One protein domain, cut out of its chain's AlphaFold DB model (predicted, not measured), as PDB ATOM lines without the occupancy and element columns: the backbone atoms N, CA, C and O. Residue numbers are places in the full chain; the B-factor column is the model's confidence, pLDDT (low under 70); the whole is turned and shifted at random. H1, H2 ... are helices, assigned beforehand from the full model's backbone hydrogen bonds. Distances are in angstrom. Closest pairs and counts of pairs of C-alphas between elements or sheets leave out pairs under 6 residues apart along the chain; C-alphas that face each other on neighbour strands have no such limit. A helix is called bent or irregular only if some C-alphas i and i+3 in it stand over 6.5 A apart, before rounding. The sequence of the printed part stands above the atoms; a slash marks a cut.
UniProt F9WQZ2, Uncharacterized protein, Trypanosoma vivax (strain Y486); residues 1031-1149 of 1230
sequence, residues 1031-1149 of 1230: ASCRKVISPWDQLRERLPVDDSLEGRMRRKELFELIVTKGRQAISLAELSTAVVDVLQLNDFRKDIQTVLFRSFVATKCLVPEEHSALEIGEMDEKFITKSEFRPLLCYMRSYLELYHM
ATOM      1  N   ALA A1031     207.406 157.114 118.048       38.72
ATOM      2  CA  ALA A1031     207.997 157.917 117.010       38.72
ATOM      3  C   ALA A1031     207.048 159.092 116.729       38.72
ATOM      4  O   ALA A1031     206.431 159.177 115.670       38.72
ATOM      5  N   SER A1032     206.930 160.033 117.665       39.69
ATOM      6  CA  SER A1032     206.583 161.403 117.333       39.69
ATOM      7  C   SER A1032     207.794 161.972 116.603       39.69
ATOM      8  O   SER A1032     208.660 162.611 117.184       39.69
ATOM      9  N   CYS A1033     207.869 161.635 115.314       31.94
ATOM     10  CA  CYS A1033     208.743 162.214 114.310       31.94
ATOM     11  C   CYS A1033     210.234 162.305 114.699       31.94
ATOM     12  O   CYS A1033     210.682 163.327 115.206       31.94
ATOM     13  N   ARG A1034     211.065 161.385 114.178       38.53
ATOM     14  CA  ARG A1034     212.354 161.813 113.588       38.53
ATOM     15  C   ARG A1034     212.072 162.659 112.333       38.53
ATOM     16  O   ARG A1034     212.470 162.337 111.223       38.53
ATOM     17  N   LYS A1035     211.354 163.764 112.513       40.75
ATOM     18  CA  LYS A1035     211.787 165.005 111.893       40.75
ATOM     19  C   LYS A1035     213.075 165.338 112.637       40.75
ATOM     20  O   LYS A1035     213.219 164.972 113.801       40.75
ATOM     21  N   VAL A1036     214.033 165.979 111.991       42.78
ATOM     22  CA  VAL A1036     215.045 166.719 112.745       42.78
ATOM     23  C   VAL A1036     214.239 167.647 113.656       42.78
ATOM     24  O   VAL A1036     213.650 168.603 113.157       42.78
ATOM     25  N   ILE A1037     214.047 167.258 114.925       51.31
ATOM     26  CA  ILE A1037     213.215 168.003 115.866       51.31
ATOM     27  C   ILE A1037     213.972 169.302 116.008       51.31
ATOM     28  O   ILE A1037     215.098 169.311 116.517       51.31
ATOM     29  N   SER A1038     213.393 170.358 115.444       70.19
ATOM     30  CA  SER A1038     214.000 171.670 115.466       70.19
ATOM     31  C   SER A1038     214.356 171.979 116.919       70.19
ATOM     32  O   SER A1038     213.576 171.619 117.808       70.19
ATOM     33  N   PRO A1039     215.486 172.639 117.214       73.81
ATOM     34  CA  PRO A1039     215.758 173.125 118.566       73.81
ATOM     35  C   PRO A1039     214.529 173.838 119.170       73.81
ATOM     36  O   PRO A1039     214.226 173.693 120.349       73.81
ATOM     37  N   TRP A1040     213.723 174.493 118.330       77.88
ATOM     38  CA  TRP A1040     212.463 175.142 118.703       77.88
ATOM     39  C   TRP A1040     211.342 174.188 119.123       77.88
ATOM     40  O   TRP A1040     210.523 174.543 119.965       77.88
ATOM     41  N   ASP A1041     211.288 172.982 118.572       79.06
ATOM     42  CA  ASP A1041     210.316 171.960 118.965       79.06
ATOM     43  C   ASP A1041     210.708 171.325 120.306       79.06
ATOM     44  O   ASP A1041     209.851 171.157 121.171       79.06
ATOM     45  N   GLN A1042     212.006 171.089 120.533       81.69
ATOM     46  CA  GLN A1042     212.519 170.645 121.837       81.69
ATOM     47  C   GLN A1042     212.280 171.709 122.916       81.69
ATOM     48  O   GLN A1042     211.897 171.395 124.042       81.69
ATOM     49  N   LEU A1043     212.465 172.987 122.567       84.00
ATOM     50  CA  LEU A1043     212.179 174.096 123.470       84.00
ATOM     51  C   LEU A1043     210.680 174.194 123.793       84.00
ATOM     52  O   LEU A1043     210.320 174.427 124.944       84.00
ATOM     53  N   ARG A1044     209.807 173.978 122.799       82.81
ATOM     54  CA  ARG A1044     208.345 173.921 122.977       82.81
ATOM     55  C   ARG A1044     207.906 172.776 123.881       82.81
ATOM     56  O   ARG A1044     206.999 172.957 124.685       82.81
ATOM     57  N   GLU A1045     208.550 171.623 123.758       83.94
ATOM     58  CA  GLU A1045     208.266 170.461 124.597       83.94
ATOM     59  C   GLU A1045     208.684 170.698 126.054       83.94
ATOM     60  O   GLU A1045     207.926 170.382 126.972       83.94
ATOM     61  N   ARG A1046     209.860 171.306 126.261       87.56
ATOM     62  CA  ARG A1046     210.406 171.625 127.591       87.56
ATOM     63  C   ARG A1046     209.694 172.803 128.269       87.56
ATOM     64  O   ARG A1046     209.635 172.841 129.493       87.56
ATOM     65  N   LEU A1047     209.141 173.752 127.508       90.75
ATOM     66  CA  LEU A1047     208.422 174.927 128.022       90.75
ATOM     67  C   LEU A1047     206.945 174.917 127.576       90.75
ATOM     68  O   LEU A1047     206.587 175.611 126.617       90.75
ATOM     69  N   PRO A1048     206.064 174.170 128.274       90.25
ATOM     70  CA  PRO A1048     204.649 174.056 127.917       90.25
ATOM     71  C   PRO A1048     203.891 175.359 128.213       90.25
ATOM     72  O   PRO A1048     203.449 175.611 129.336       90.25
ATOM     73  N   VAL A1049     203.728 176.205 127.197       88.56
ATOM     74  CA  VAL A1049     203.083 177.534 127.299       88.56
ATOM     75  C   VAL A1049     201.640 177.568 126.783       88.56
ATOM     76  O   VAL A1049     200.906 178.528 127.039       88.56
ATOM     77  N   ASP A1050     201.222 176.523 126.073       84.50
ATOM     78  CA  ASP A1050     199.921 176.423 125.419       84.50
ATOM     79  C   ASP A1050     198.755 176.278 126.416       84.50
ATOM     80  O   ASP A1050     198.914 175.849 127.563       84.50
ATOM     81  N   ASP A1051     197.557 176.660 125.975       80.75
ATOM     82  CA  ASP A1051     196.332 176.612 126.785       80.75
ATOM     83  C   ASP A1051     195.594 175.266 126.722       80.75
ATOM     84  O   ASP A1051     194.486 175.135 127.255       80.75
ATOM     85  N   SER A1052     196.196 174.238 126.112       86.12
ATOM     86  CA  SER A1052     195.578 172.916 126.047       86.12
ATOM     87  C   SER A1052     195.481 172.267 127.435       86.12
ATOM     88  O   SER A1052     196.162 172.643 128.397       86.12
ATOM     89  N   LEU A1053     194.607 171.265 127.561       83.31
ATOM     90  CA  LEU A1053     194.519 170.462 128.784       83.31
ATOM     91  C   LEU A1053     195.859 169.780 129.099       83.31
ATOM     92  O   LEU A1053     196.276 169.771 130.254       83.31
ATOM     93  N   GLU A1054     196.550 169.284 128.074       82.94
ATOM     94  CA  GLU A1054     197.858 168.649 128.204       82.94
ATOM     95  C   GLU A1054     198.924 169.643 128.681       82.94
ATOM     96  O   GLU A1054     199.628 169.367 129.650       82.94
ATOM     97  N   GLY A1055     198.976 170.842 128.093       85.25
ATOM     98  CA  GLY A1055     199.874 171.914 128.527       85.25
ATOM     99  C   GLY A1055     199.627 172.338 129.977       85.25
ATOM    100  O   GLY A1055     200.574 172.563 130.733       85.25
ATOM    101  N   ARG A1056     198.361 172.385 130.419       87.81
ATOM    102  CA  ARG A1056     198.005 172.657 131.825       87.81
ATOM    103  C   ARG A1056     198.476 171.559 132.778       87.81
ATOM    104  O   ARG A1056     199.037 171.887 133.821       87.81
ATOM    105  N   MET A1057     198.271 170.291 132.423       86.88
ATOM    106  CA  MET A1057     198.716 169.153 133.235       86.88
ATOM    107  C   MET A1057     200.241 169.109 133.336       86.88
ATOM    108  O   MET A1057     200.769 169.066 134.444       86.88
ATOM    109  N   ARG A1058     200.949 169.269 132.211       90.06
ATOM    110  CA  ARG A1058     202.417 169.332 132.193       90.06
ATOM    111  C   ARG A1058     202.961 170.483 133.033       90.06
ATOM    112  O   ARG A1058     203.930 170.299 133.754       90.06
ATOM    113  N   ARG A1059     202.340 171.671 132.993       93.81
ATOM    114  CA  ARG A1059     202.738 172.788 133.870       93.81
ATOM    115  C   ARG A1059     202.528 172.477 135.345       93.81
ATOM    116  O   ARG A1059     203.355 172.887 136.150       93.81
ATOM    117  N   LYS A1060     201.439 171.790 135.699       90.56
ATOM    118  CA  LYS A1060     201.170 171.386 137.082       90.56
ATOM    119  C   LYS A1060     202.232 170.402 137.576       90.56
ATOM    120  O   LYS A1060     202.824 170.652 138.618       90.56
ATOM    121  N   GLU A1061     202.507 169.360 136.796       90.56
ATOM    122  CA  GLU A1061     203.547 168.368 137.093       90.56
ATOM    123  C   GLU A1061     204.927 169.024 137.204       90.56
ATOM    124  O   GLU A1061     205.659 168.786 138.160       90.56
ATOM    125  N   LEU A1062     205.259 169.912 136.265       91.81
ATOM    126  CA  LEU A1062     206.522 170.640 136.266       91.81
ATOM    127  C   LEU A1062     206.644 171.579 137.475       91.81
ATOM    128  O   LEU A1062     207.710 171.665 138.070       91.81
ATOM    129  N   PHE A1063     205.571 172.269 137.863       92.81
ATOM    130  CA  PHE A1063     205.569 173.116 139.057       92.81
ATOM    131  C   PHE A1063     205.787 172.282 140.326       92.81
ATOM    132  O   PHE A1063     206.605 172.644 141.165       92.81
ATOM    133  N   GLU A1064     205.094 171.149 140.451       90.25
ATOM    134  CA  GLU A1064     205.224 170.224 141.586       90.25
ATOM    135  C   GLU A1064     206.618 169.585 141.661       90.25
ATOM    136  O   GLU A1064     207.130 169.378 142.756       90.25
ATOM    137  N   LEU A1065     207.264 169.347 140.515       89.75
ATOM    138  CA  LEU A1065     208.629 168.824 140.435       89.75
ATOM    139  C   LEU A1065     209.692 169.839 140.895       89.75
ATOM    140  O   LEU A1065     210.748 169.441 141.380       89.75
ATOM    141  N   ILE A1066     209.440 171.139 140.705       90.00
ATOM    142  CA  ILE A1066     210.397 172.217 141.015       90.00
ATOM    143  C   ILE A1066     210.309 172.662 142.477       90.00
ATOM    144  O   ILE A1066     211.315 173.050 143.069       90.00
ATOM    145  N   VAL A1067     209.111 172.648 143.055       88.69
ATOM    146  CA  VAL A1067     208.879 173.118 144.422       88.69
ATOM    147  C   VAL A1067     209.493 172.152 145.441       88.69
ATOM    148  O   VAL A1067     209.156 170.969 145.476       88.69
ATOM    149  N   THR A1068     210.356 172.660 146.327       75.44
ATOM    150  CA  THR A1068     210.886 171.866 147.445       75.44
ATOM    151  C   THR A1068     209.760 171.536 148.435       75.44
ATOM    152  O   THR A1068     208.910 172.386 148.721       75.44
ATOM    153  N   LYS A1069     209.740 170.300 148.963       65.12
ATOM    154  CA  LYS A1069     208.657 169.758 149.811       65.12
ATOM    155  C   LYS A1069     208.180 170.761 150.876       65.12
ATOM    156  O   LYS A1069     208.972 171.225 151.692       65.12
ATOM    157  N   GLY A1070     206.878 171.070 150.857       60.44
ATOM    158  CA  GLY A1070     206.188 171.892 151.861       60.44
ATOM    159  C   GLY A1070     205.873 173.344 151.470       60.44
ATOM    160  O   GLY A1070     205.147 174.004 152.209       60.44
ATOM    161  N   ARG A1071     206.353 173.860 150.327       72.12
ATOM    162  CA  ARG A1071     206.037 175.229 149.854       72.12
ATOM    163  C   ARG A1071     204.957 175.232 148.763       72.12
ATOM    164  O   ARG A1071     204.723 174.224 148.110       72.12
ATOM    165  N   GLN A1072     204.279 176.366 148.558       83.50
ATOM    166  CA  GLN A1072     203.282 176.545 147.479       83.50
ATOM    167  C   GLN A1072     203.762 177.468 146.340       83.50
ATOM    168  O   GLN A1072     203.021 177.705 145.384       83.50
ATOM    169  N   ALA A1073     204.994 177.973 146.426       88.69
ATOM    170  CA  ALA A1073     205.590 178.907 145.478       88.69
ATOM    171  C   ALA A1073     207.073 178.569 145.234       88.69
ATOM    172  O   ALA A1073     207.695 177.901 146.059       88.69
ATOM    173  N   ILE A1074     207.616 179.016 144.099       90.44
ATOM    174  CA  ILE A1074     208.984 178.727 143.647       90.44
ATOM    175  C   ILE A1074     209.872 179.959 143.866       90.44
ATOM    176  O   ILE A1074     209.592 181.031 143.327       90.44
ATOM    177  N   SER A1075     210.965 179.814 144.609       89.12
ATOM    178  CA  SER A1075     211.994 180.853 144.770       89.12
ATOM    179  C   SER A1075     212.879 180.991 143.525       89.12
ATOM    180  O   SER A1075     213.006 180.067 142.716       89.12
ATOM    181  N   LEU A1076     213.566 182.129 143.373       88.25
ATOM    182  CA  LEU A1076     214.526 182.321 142.276       88.25
ATOM    183  C   LEU A1076     215.664 181.280 142.307       88.25
ATOM    184  O   LEU A1076     216.129 180.857 141.248       88.25
ATOM    185  N   ALA A1077     216.089 180.842 143.497       87.38
ATOM    186  CA  ALA A1077     217.122 179.822 143.662       87.38
ATOM    187  C   ALA A1077     216.645 178.444 143.175       87.38
ATOM    188  O   ALA A1077     217.319 177.827 142.350       87.38
ATOM    189  N   GLU A1078     215.462 178.000 143.608       89.88
ATOM    190  CA  GLU A1078     214.844 176.747 143.143       89.88
ATOM    191  C   GLU A1078     214.634 176.766 141.632       89.88
ATOM    192  O   GLU A1078     214.969 175.809 140.936       89.88
ATOM    193  N   LEU A1079     214.167 177.899 141.105       91.12
ATOM    194  CA  LEU A1079     213.986 178.079 139.676       91.12
ATOM    195  C   LEU A1079     215.323 178.018 138.919       91.12
ATOM    196  O   LEU A1079     215.388 177.435 137.839       91.12
ATOM    197  N   SER A1080     216.406 178.564 139.483       88.88
ATOM    198  CA  SER A1080     217.745 178.505 138.882       88.88
ATOM    199  C   SER A1080     218.285 177.078 138.775       88.88
ATOM    200  O   SER A1080     218.878 176.738 137.750       88.88
ATOM    201  N   THR A1081     218.019 176.242 139.782       88.69
ATOM    202  CA  THR A1081     218.357 174.815 139.790       88.69
ATOM    203  C   THR A1081     217.479 174.058 138.800       88.69
ATOM    204  O   THR A1081     217.984 173.346 137.936       88.69
ATOM    205  N   ALA A1082     216.166 174.290 138.829       88.75
ATOM    206  CA  ALA A1082     215.207 173.652 137.935       88.75
ATOM    207  C   ALA A1082     215.471 173.926 136.451       88.75
ATOM    208  O   ALA A1082     215.334 173.035 135.617       88.75
ATOM    209  N   VAL A1083     215.886 175.142 136.101       88.75
ATOM    210  CA  VAL A1083     216.259 175.497 134.725       88.75
ATOM    211  C   VAL A1083     217.384 174.613 134.183       88.75
ATOM    212  O   VAL A1083     217.405 174.308 132.987       88.75
ATOM    213  N   VAL A1084     218.297 174.188 135.055       86.38
ATOM    214  CA  VAL A1084     219.439 173.343 134.708       86.38
ATOM    215  C   VAL A1084     219.079 171.863 134.797       86.38
ATOM    216  O   VAL A1084     219.265 171.139 133.823       86.38
ATOM    217  N   ASP A1085     218.536 171.430 135.931       87.12
ATOM    218  CA  ASP A1085     218.407 170.011 136.267       87.12
ATOM    219  C   ASP A1085     217.112 169.393 135.729       87.12
ATOM    220  O   ASP A1085     217.101 168.242 135.291       87.12
ATOM    221  N   VAL A1086     216.024 170.170 135.717       88.88
ATOM    222  CA  VAL A1086     214.688 169.711 135.312       88.88
ATOM    223  C   VAL A1086     214.412 170.047 133.849       88.88
ATOM    224  O   VAL A1086     214.088 169.171 133.051       88.88
ATOM    225  N   LEU A1087     214.558 171.320 133.478       86.88
ATOM    226  CA  LEU A1087     214.241 171.819 132.137       86.88
ATOM    227  C   LEU A1087     215.393 171.650 131.142       86.88
ATOM    228  O   LEU A1087     215.181 171.783 129.936       86.88
ATOM    229  N   GLN A1088     216.610 171.385 131.630       88.44
ATOM    230  CA  GLN A1088     217.813 171.171 130.817       88.44
ATOM    231  C   GLN A1088     218.073 172.302 129.807       88.44
ATOM    232  O   GLN A1088     218.603 172.089 128.717       88.44
ATOM    233  N   LEU A1089     217.711 173.547 130.134       86.88
ATOM    234  CA  LEU A1089     217.807 174.660 129.179       86.88
ATOM    235  C   LEU A1089     219.252 175.096 128.889       86.88
ATOM    236  O   LEU A1089     219.488 175.851 127.944       86.88
ATOM    237  N   ASN A1090     220.221 174.584 129.652       84.00
ATOM    238  CA  ASN A1090     221.648 174.759 129.378       84.00
ATOM    239  C   ASN A1090     222.070 174.200 128.010       84.00
ATOM    240  O   ASN A1090     223.052 174.687 127.449       84.00
ATOM    241  N   ASP A1091     221.319 173.239 127.457       81.31
ATOM    242  CA  ASP A1091     221.549 172.700 126.109       81.31
ATOM    243  C   ASP A1091     221.367 173.772 125.023       81.31
ATOM    244  O   ASP A1091     222.044 173.747 123.998       81.31
ATOM    245  N   PHE A1092     220.473 174.741 125.254       80.44
ATOM    246  CA  PHE A1092     220.202 175.829 124.312       80.44
ATOM    247  C   PHE A1092     221.184 176.980 124.471       80.44
ATOM    248  O   PHE A1092     221.503 177.664 123.498       80.44
ATOM    249  N   ARG A1093     221.632 177.239 125.704       81.50
ATOM    250  CA  ARG A1093     222.434 178.421 126.004       81.50
ATOM    251  C   ARG A1093     223.194 178.317 127.326       81.50
ATOM    252  O   ARG A1093     222.617 178.048 128.373       81.50
ATOM    253  N   LYS A1094     224.483 178.674 127.291       78.31
ATOM    254  CA  LYS A1094     225.379 178.668 128.464       78.31
ATOM    255  C   LYS A1094     225.085 179.786 129.477       78.31
ATOM    256  O   LYS A1094     225.307 179.597 130.666       78.31
ATOM    257  N   ASP A1095     224.596 180.945 129.032       79.94
ATOM    258  CA  ASP A1095     224.216 182.094 129.874       79.94
ATOM    259  C   ASP A1095     222.701 182.152 130.166       79.94
ATOM    260  O   ASP A1095     222.100 183.227 130.233       79.94
ATOM    261  N   ILE A1096     222.075 180.987 130.397       86.81
ATOM    262  CA  ILE A1096     220.632 180.860 130.670       86.81
ATOM    263  C   ILE A1096     220.162 181.674 131.886       86.81
ATOM    264  O   ILE A1096     219.024 182.135 131.933       86.81
ATOM    265  N   GLN A1097     221.054 181.927 132.848       85.56
ATOM    266  CA  GLN A1097     220.754 182.691 134.062       85.56
ATOM    267  C   GLN A1097     220.282 184.122 133.755       85.56
ATOM    268  O   GLN A1097     219.434 184.667 134.458       85.56
ATOM    269  N   THR A1098     220.771 184.737 132.671       83.25
ATOM    270  CA  THR A1098     220.300 186.067 132.248       83.25
ATOM    271  C   THR A1098     218.874 186.018 131.703       83.25
ATOM    272  O   THR A1098     218.092 186.932 131.964       83.25
ATOM    273  N   VAL A1099     218.520 184.953 130.979       87.00
ATOM    274  CA  VAL A1099     217.152 184.728 130.491       87.00
ATOM    275  C   VAL A1099     216.206 184.517 131.662       87.00
ATOM    276  O   VAL A1099     215.155 185.154 131.726       87.00
ATOM    277  N   LEU A1100     216.607 183.667 132.604       90.88
ATOM    278  CA  LEU A1100     215.850 183.381 133.811       90.88
ATOM    279  C   LEU A1100     215.549 184.662 134.596       90.88
ATOM    280  O   LEU A1100     214.385 184.963 134.846       90.88
ATOM    281  N   PHE A1101     216.577 185.450 134.921       86.44
ATOM    282  CA  PHE A1101     216.409 186.666 135.717       86.44
ATOM    283  C   PHE A1101     215.481 187.682 135.035       86.44
ATOM    284  O   PHE A1101     214.583 188.231 135.667       86.44
ATOM    285  N   ARG A1102     215.641 187.895 133.722       83.75
ATOM    286  CA  ARG A1102     214.769 188.802 132.957       83.75
ATOM    287  C   ARG A1102     213.326 188.312 132.914       83.75
ATOM    288  O   ARG A1102     212.413 189.114 133.074       83.75
ATOM    289  N   SER A1103     213.127 187.010 132.734       89.44
ATOM    290  CA  SER A1103     211.793 186.402 132.695       89.44
ATOM    291  C   SER A1103     211.102 186.477 134.051       89.44
ATOM    292  O   SER A1103     209.910 186.760 134.122       89.44
ATOM    293  N   PHE A1104     211.859 186.281 135.129       90.12
ATOM    294  CA  PHE A1104     211.378 186.402 136.496       90.12
ATOM    295  C   PHE A1104     210.913 187.832 136.800       90.12
ATOM    296  O   PHE A1104     209.774 188.032 137.217       90.12
ATOM    297  N   VAL A1105     211.752 188.834 136.507       85.62
ATOM    298  CA  VAL A1105     211.397 190.252 136.689       85.62
ATOM    299  C   VAL A1105     210.180 190.621 135.838       85.62
ATOM    300  O   VAL A1105     209.231 191.197 136.356       85.62
ATOM    301  N   ALA A1106     210.162 190.232 134.560       84.50
ATOM    302  CA  ALA A1106     209.047 190.524 133.659       84.50
ATOM    303  C   ALA A1106     207.728 189.888 134.126       84.50
ATOM    304  O   ALA A1106     206.675 190.511 134.029       84.50
ATOM    305  N   THR A1107     207.786 188.674 134.678       88.94
ATOM    306  CA  THR A1107     206.617 188.002 135.265       88.94
ATOM    307  C   THR A1107     206.097 188.764 136.473       88.94
ATOM    308  O   THR A1107     204.898 189.008 136.573       88.94
ATOM    309  N   LYS A1108     206.998 189.209 137.354       84.69
ATOM    310  CA  LYS A1108     206.633 189.983 138.543       84.69
ATOM    311  C   LYS A1108     206.120 191.385 138.242       84.69
ATOM    312  O   LYS A1108     205.331 191.901 139.017       84.69
ATOM    313  N   CYS A1109     206.486 191.972 137.109       79.19
ATOM    314  CA  CYS A1109     205.904 193.236 136.659       79.19
ATOM    315  C   CYS A1109     204.485 193.096 136.073       79.19
ATOM    316  O   CYS A1109     203.829 194.114 135.877       79.19
ATOM    317  N   LEU A1110     204.015 191.880 135.753       75.94
ATOM    318  CA  LEU A1110     202.671 191.660 135.193       75.94
ATOM    319  C   LEU A1110     201.581 191.475 136.254       75.94
ATOM    320  O   LEU A1110     200.407 191.664 135.942       75.94
ATOM    321  N   VAL A1111     201.945 191.058 137.467       69.81
ATOM    322  CA  VAL A1111     200.980 190.781 138.534       69.81
ATOM    323  C   VAL A1111     200.836 192.023 139.416       69.81
ATOM    324  O   VAL A1111     201.849 192.520 139.907       69.81
ATOM    325  N   PRO A1112     199.610 192.545 139.621       62.12
ATOM    326  CA  PRO A1112     199.368 193.634 140.564       62.12
ATOM    327  C   PRO A1112     199.888 193.267 141.961       62.12
ATOM    328  O   PRO A1112     199.714 192.126 142.393       62.12
ATOM    329  N   GLU A1113     200.490 194.219 142.682       59.34
ATOM    330  CA  GLU A1113     201.088 193.985 144.013       59.34
ATOM    331  C   GLU A1113     200.114 193.301 144.988       59.34
ATOM    332  O   GLU A1113     200.509 192.393 145.715       59.34
ATOM    333  N   GLU A1114     198.819 193.617 144.891       54.75
ATOM    334  CA  GLU A1114     197.729 193.037 145.691       54.75
ATOM    335  C   GLU A1114     197.585 191.505 145.567       54.75
ATOM    336  O   GLU A1114     196.957 190.881 146.414       54.75
ATOM    337  N   HIS A1115     198.114 190.887 144.502       46.94
ATOM    338  CA  HIS A1115     198.026 189.438 144.239       46.94
ATOM    339  C   HIS A1115     199.404 188.750 144.225       46.94
ATOM    340  O   HIS A1115     199.478 187.528 144.084       46.94
ATOM    341  N   SER A1116     200.493 189.516 144.366       47.38
ATOM    342  CA  SER A1116     201.870 189.000 144.448       47.38
ATOM    343  C   SER A1116     202.350 188.813 145.899       47.38
ATOM    344  O   SER A1116     203.495 188.396 146.103       47.38
ATOM    345  N   ALA A1117     201.499 189.093 146.890       42.16
ATOM    346  CA  ALA A1117     201.791 188.976 148.315       42.16
ATOM    347  C   ALA A1117     201.684 187.517 148.800       42.16
ATOM    348  O   ALA A1117     200.749 187.115 149.487       42.16
ATOM    349  N   LEU A1118     202.663 186.701 148.421       45.41
ATOM    350  CA  LEU A1118     203.101 185.581 149.251       45.41
ATOM    351  C   LEU A1118     204.418 186.019 149.895       45.41
ATOM    352  O   LEU A1118     205.494 185.567 149.516       45.41
ATOM    353  N   GLU A1119     204.313 186.970 150.822       45.31
ATOM    354  CA  GLU A1119     205.383 187.321 151.757       45.31
ATOM    355  C   GLU A1119     205.456 186.199 152.796       45.31
ATOM    356  O   GLU A1119     204.765 186.205 153.812       45.31
ATOM    357  N   ILE A1120     206.220 185.148 152.493       42.69
ATOM    358  CA  ILE A1120     206.537 184.110 153.476       42.69
ATOM    359  C   ILE A1120     207.882 184.481 154.109       42.69
ATOM    360  O   ILE A1120     208.928 184.043 153.634       42.69
ATOM    361  N   GLY A1121     207.834 185.258 155.193       41.75
ATOM    362  CA  GLY A1121     208.974 185.535 156.075       41.75
ATOM    363  C   GLY A1121     209.485 186.979 156.053       41.75
ATOM    364  O   GLY A1121     209.136 187.763 155.184       41.75
ATOM    365  N   GLU A1122     210.344 187.304 157.025       43.56
ATOM    366  CA  GLU A1122     210.953 188.627 157.289       43.56
ATOM    367  C   GLU A1122     211.936 189.120 156.199       43.56
ATOM    368  O   GLU A1122     212.613 190.128 156.372       43.56
ATOM    369  N   MET A1123     212.044 188.400 155.081       42.06
ATOM    370  CA  MET A1123     212.972 188.655 153.981       42.06
ATOM    371  C   MET A1123     212.120 188.865 152.726       42.06
ATOM    372  O   MET A1123     211.426 187.926 152.347       42.06
ATOM    373  N   ASP A1124     212.168 190.039 152.083       56.81
ATOM    374  CA  ASP A1124     211.424 190.440 150.859       56.81
ATOM    375  C   ASP A1124     211.723 189.573 149.599       56.81
ATOM    376  O   ASP A1124     211.920 190.053 148.475       56.81
ATOM    377  N   GLU A1125     211.810 188.254 149.745       65.12
ATOM    378  CA  GLU A1125     212.025 187.317 148.660       65.12
ATOM    379  C   GLU A1125     210.754 187.202 147.815       65.12
ATOM    380  O   GLU A1125     209.674 186.833 148.273       65.12
ATOM    381  N   LYS A1126     210.884 187.498 146.520       77.81
ATOM    382  CA  LYS A1126     209.793 187.320 145.560       77.81
ATOM    383  C   LYS A1126     209.722 185.849 145.139       77.81
ATOM    384  O   LYS A1126     210.726 185.268 144.727       77.81
ATOM    385  N   PHE A1127     208.525 185.266 145.157       86.88
ATOM    386  CA  PHE A1127     208.284 183.873 144.755       86.88
ATOM    387  C   PHE A1127     207.346 183.778 143.555       86.88
ATOM    388  O   PHE A1127     206.419 184.566 143.450       86.88
ATOM    389  N   ILE A1128     207.531 182.799 142.671       90.31
ATOM    390  CA  ILE A1128     206.613 182.511 141.560       90.31
ATOM    391  C   ILE A1128     205.512 181.564 142.038       90.31
ATOM    392  O   ILE A1128     205.772 180.427 142.434       90.31
ATOM    393  N   THR A1129     204.270 182.023 141.970       90.19
ATOM    394  CA  THR A1129     203.072 181.236 142.289       90.19
ATOM    395  C   THR A1129     202.633 180.347 141.118       90.19
ATOM    396  O   THR A1129     203.098 180.487 139.982       90.19
ATOM    397  N   LYS A1130     201.685 179.429 141.361       88.88
ATOM    398  CA  LYS A1130     201.121 178.550 140.314       88.88
ATOM    399  C   LYS A1130     200.495 179.325 139.147       88.88
ATOM    400  O   LYS A1130     200.607 178.891 138.001       88.88
ATOM    401  N   SER A1131     199.844 180.457 139.423       86.44
ATOM    402  CA  SER A1131     199.232 181.324 138.403       86.44
ATOM    403  C   SER A1131     200.281 182.085 137.586       86.44
ATOM    404  O   SER A1131     200.113 182.263 136.381       86.44
ATOM    405  N   GLU A1132     201.392 182.466 138.214       90.88
ATOM    406  CA  GLU A1132     202.518 183.176 137.590       90.88
ATOM    407  C   GLU A1132     203.450 182.273 136.782       90.88
ATOM    408  O   GLU A1132     204.186 182.743 135.911       90.88
ATOM    409  N   PHE A1133     203.412 180.966 137.030       93.00
ATOM    410  CA  PHE A1133     204.330 180.025 136.404       93.00
ATOM    411  C   PHE A1133     204.188 179.967 134.879       93.00
ATOM    412  O   PHE A1133     205.182 179.907 134.162       93.00
ATOM    413  N   ARG A1134     202.963 180.046 134.347       92.69
ATOM    414  CA  ARG A1134     202.759 180.067 132.891       92.69
ATOM    415  C   ARG A1134     203.353 181.332 132.238       92.69
ATOM    416  O   ARG A1134     204.132 181.163 131.301       92.69
ATOM    417  N   PRO A1135     203.038 182.565 132.692       89.69
ATOM    418  CA  PRO A1135     203.697 183.780 132.205       89.69
ATOM    419  C   PRO A1135     205.229 183.711 132.228       89.69
ATOM    420  O   PRO A1135     205.872 184.106 131.255       89.69
ATOM    421  N   LEU A1136     205.813 183.140 133.285       93.69
ATOM    422  CA  LEU A1136     207.256 182.923 133.380       93.69
ATOM    423  C   LEU A1136     207.789 182.051 132.238       93.69
ATOM    424  O   LEU A1136     208.743 182.446 131.564       93.69
ATOM    425  N   LEU A1137     207.167 180.893 131.987       93.06
ATOM    426  CA  LEU A1137     207.564 180.006 130.887       93.06
ATOM    427  C   LEU A1137     207.419 180.699 129.521       93.06
ATOM    428  O   LEU A1137     208.283 180.538 128.657       93.06
ATOM    429  N   CYS A1138     206.376 181.520 129.339       89.75
ATOM    430  CA  CYS A1138     206.188 182.328 128.130       89.75
ATOM    431  C   CYS A1138     207.346 183.310 127.913       89.75
ATOM    432  O   CYS A1138     207.889 183.386 126.806       89.75
ATOM    433  N   TYR A1139     207.758 184.035 128.958       89.50
ATOM    434  CA  TYR A1139     208.884 184.962 128.866       89.50
ATOM    435  C   TYR A1139     210.202 184.246 128.604       89.50
ATOM    436  O   TYR A1139     210.954 184.672 127.729       89.50
ATOM    437  N   MET A1140     210.464 183.132 129.289       91.06
ATOM    438  CA  MET A1140     211.686 182.353 129.086       91.06
ATOM    439  C   MET A1140     211.810 181.858 127.648       91.06
ATOM    440  O   MET A1140     212.867 182.007 127.032       91.06
ATOM    441  N   ARG A1141     210.717 181.325 127.092       90.69
ATOM    442  CA  ARG A1141     210.667 180.891 125.696       90.69
ATOM    443  C   ARG A1141     210.918 182.056 124.737       90.69
ATOM    444  O   ARG A1141     211.777 181.950 123.868       90.69
ATOM    445  N   SER A1142     210.223 183.175 124.935       86.94
ATOM    446  CA  SER A1142     210.345 184.360 124.074       86.94
ATOM    447  C   SER A1142     211.759 184.942 124.101       86.94
ATOM    448  O   SER A1142     212.330 185.257 123.059       86.94
ATOM    449  N   TYR A1143     212.373 185.037 125.284       88.75
ATOM    450  CA  TYR A1143     213.750 185.501 125.407       88.75
ATOM    451  C   TYR A1143     214.734 184.556 124.723       88.75
ATOM    452  O   TYR A1143     215.636 185.054 124.061       88.75
ATOM    453  N   LEU A1144     214.575 183.233 124.842       89.50
ATOM    454  CA  LEU A1144     215.436 182.259 124.159       89.50
ATOM    455  C   LEU A1144     215.340 182.354 122.633       89.50
ATOM    456  O   LEU A1144     216.371 182.347 121.961       89.50
ATOM    457  N   GLU A1145     214.128 182.501 122.096       87.94
ATOM    458  CA  GLU A1145     213.892 182.705 120.661       87.94
ATOM    459  C   GLU A1145     214.567 184.000 120.167       87.94
ATOM    460  O   GLU A1145     215.356 183.972 119.219       87.94
ATOM    461  N   LEU A1146     214.351 185.123 120.864       88.44
ATOM    462  CA  LEU A1146     214.965 186.416 120.536       88.44
ATOM    463  C   LEU A1146     216.491 186.387 120.630       88.44
ATOM    464  O   LEU A1146     217.190 187.003 119.828       88.44
ATOM    465  N   TYR A1147     217.019 185.695 121.631       88.31
ATOM    466  CA  TYR A1147     218.452 185.599 121.850       88.31
ATOM    467  C   TYR A1147     219.152 184.784 120.775       88.31
ATOM    468  O   TYR A1147     220.210 185.196 120.312       88.31
ATOM    469  N   HIS A1148     218.551 183.682 120.335       87.69
ATOM    470  CA  HIS A1148     219.067 182.945 119.191       87.69
ATOM    471  C   HIS A1148     219.069 183.800 117.931       87.69
ATOM    472  O   HIS A1148     220.085 183.884 117.249       87.69
ATOM    473  N   MET A1149     217.959 184.484 117.643       87.00
ATOM    474  CA  MET A1149     217.906 185.390 116.501       87.00
ATOM    475  C   MET A1149     219.012 186.447 116.581       87.00
ATOM    476  O   MET A1149     219.671 186.731 115.590       87.00
TER     477      MET A1149
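This is residues 1031 to 1149 of the 1230 residues of an uncharacterized protein of Trypanosoma vivax (strain Y486) (UniProt F9WQZ2). What shape is this? A long helix, H5, is crossed by H4, with H3 packed on H4 and H2 set across the first end of H5. H1 leads in from a tail, residues 1031 to 1038, that sticks out. What is it made of? The printed part has 119 residues with five named helices, H1 to H5 in order, and no named strand; its class is all helix. How large is it? It is compact, with a radius of gyration of the C-alphas of 14.7 A, and spans 50 by 29 by 25 A.

Which helix is the hub? H5, residues 1130 to 1149, touches three others. H4, residues 1096 to 1108, touches it at a steep tilt of 46 degrees, opposite ways; the closest C-alphas, of Ser 1103 and Tyr 1139, are 5.0 A apart. H1, residues 1039 to 1046, only just touches it, with 3 pairs of C-alphas within 8 A, the closest those of Leu 1043 and Arg 1141, 7.3 A. What else is near? H2, residues 1053 to 1066, touches H5 about perpendicular at 85 degrees, with residues 1059 to 1063 alone; the closest C-alphas are those of Phe 1063 and Lys 1130, 7.1 A. H3, residues 1076 to 1085, forms a helical hairpin with H4, the closest C-alphas being those of Ser 1080 and Gln 1097, 7.1 A. Are the backbones complete? Every O i to N i+4 pair is within hydrogen-bond range in H1, H2 and H4, but 5 of 6 in H3 and 14 of 16 in H5.

Where does H5 run? From C-alpha 1130 at (201.121, 178.550, 140.314) to C-alpha 1149 at (217.906, 185.390, 116.501), 29.9 A; it is only just irregular, C-alphas 1131 and 1134 being 6.7 A apart. Where does H1 begin? C-alpha 1039 is at (215.758, 173.125, 118.566).

Which link is long? H4 to H5, residues 1109 to 1129; the printed part has no cut. Where is confidence low? Residues 1031 to 1037, 1069 to 1070 and 1111 to 1125 are under 70.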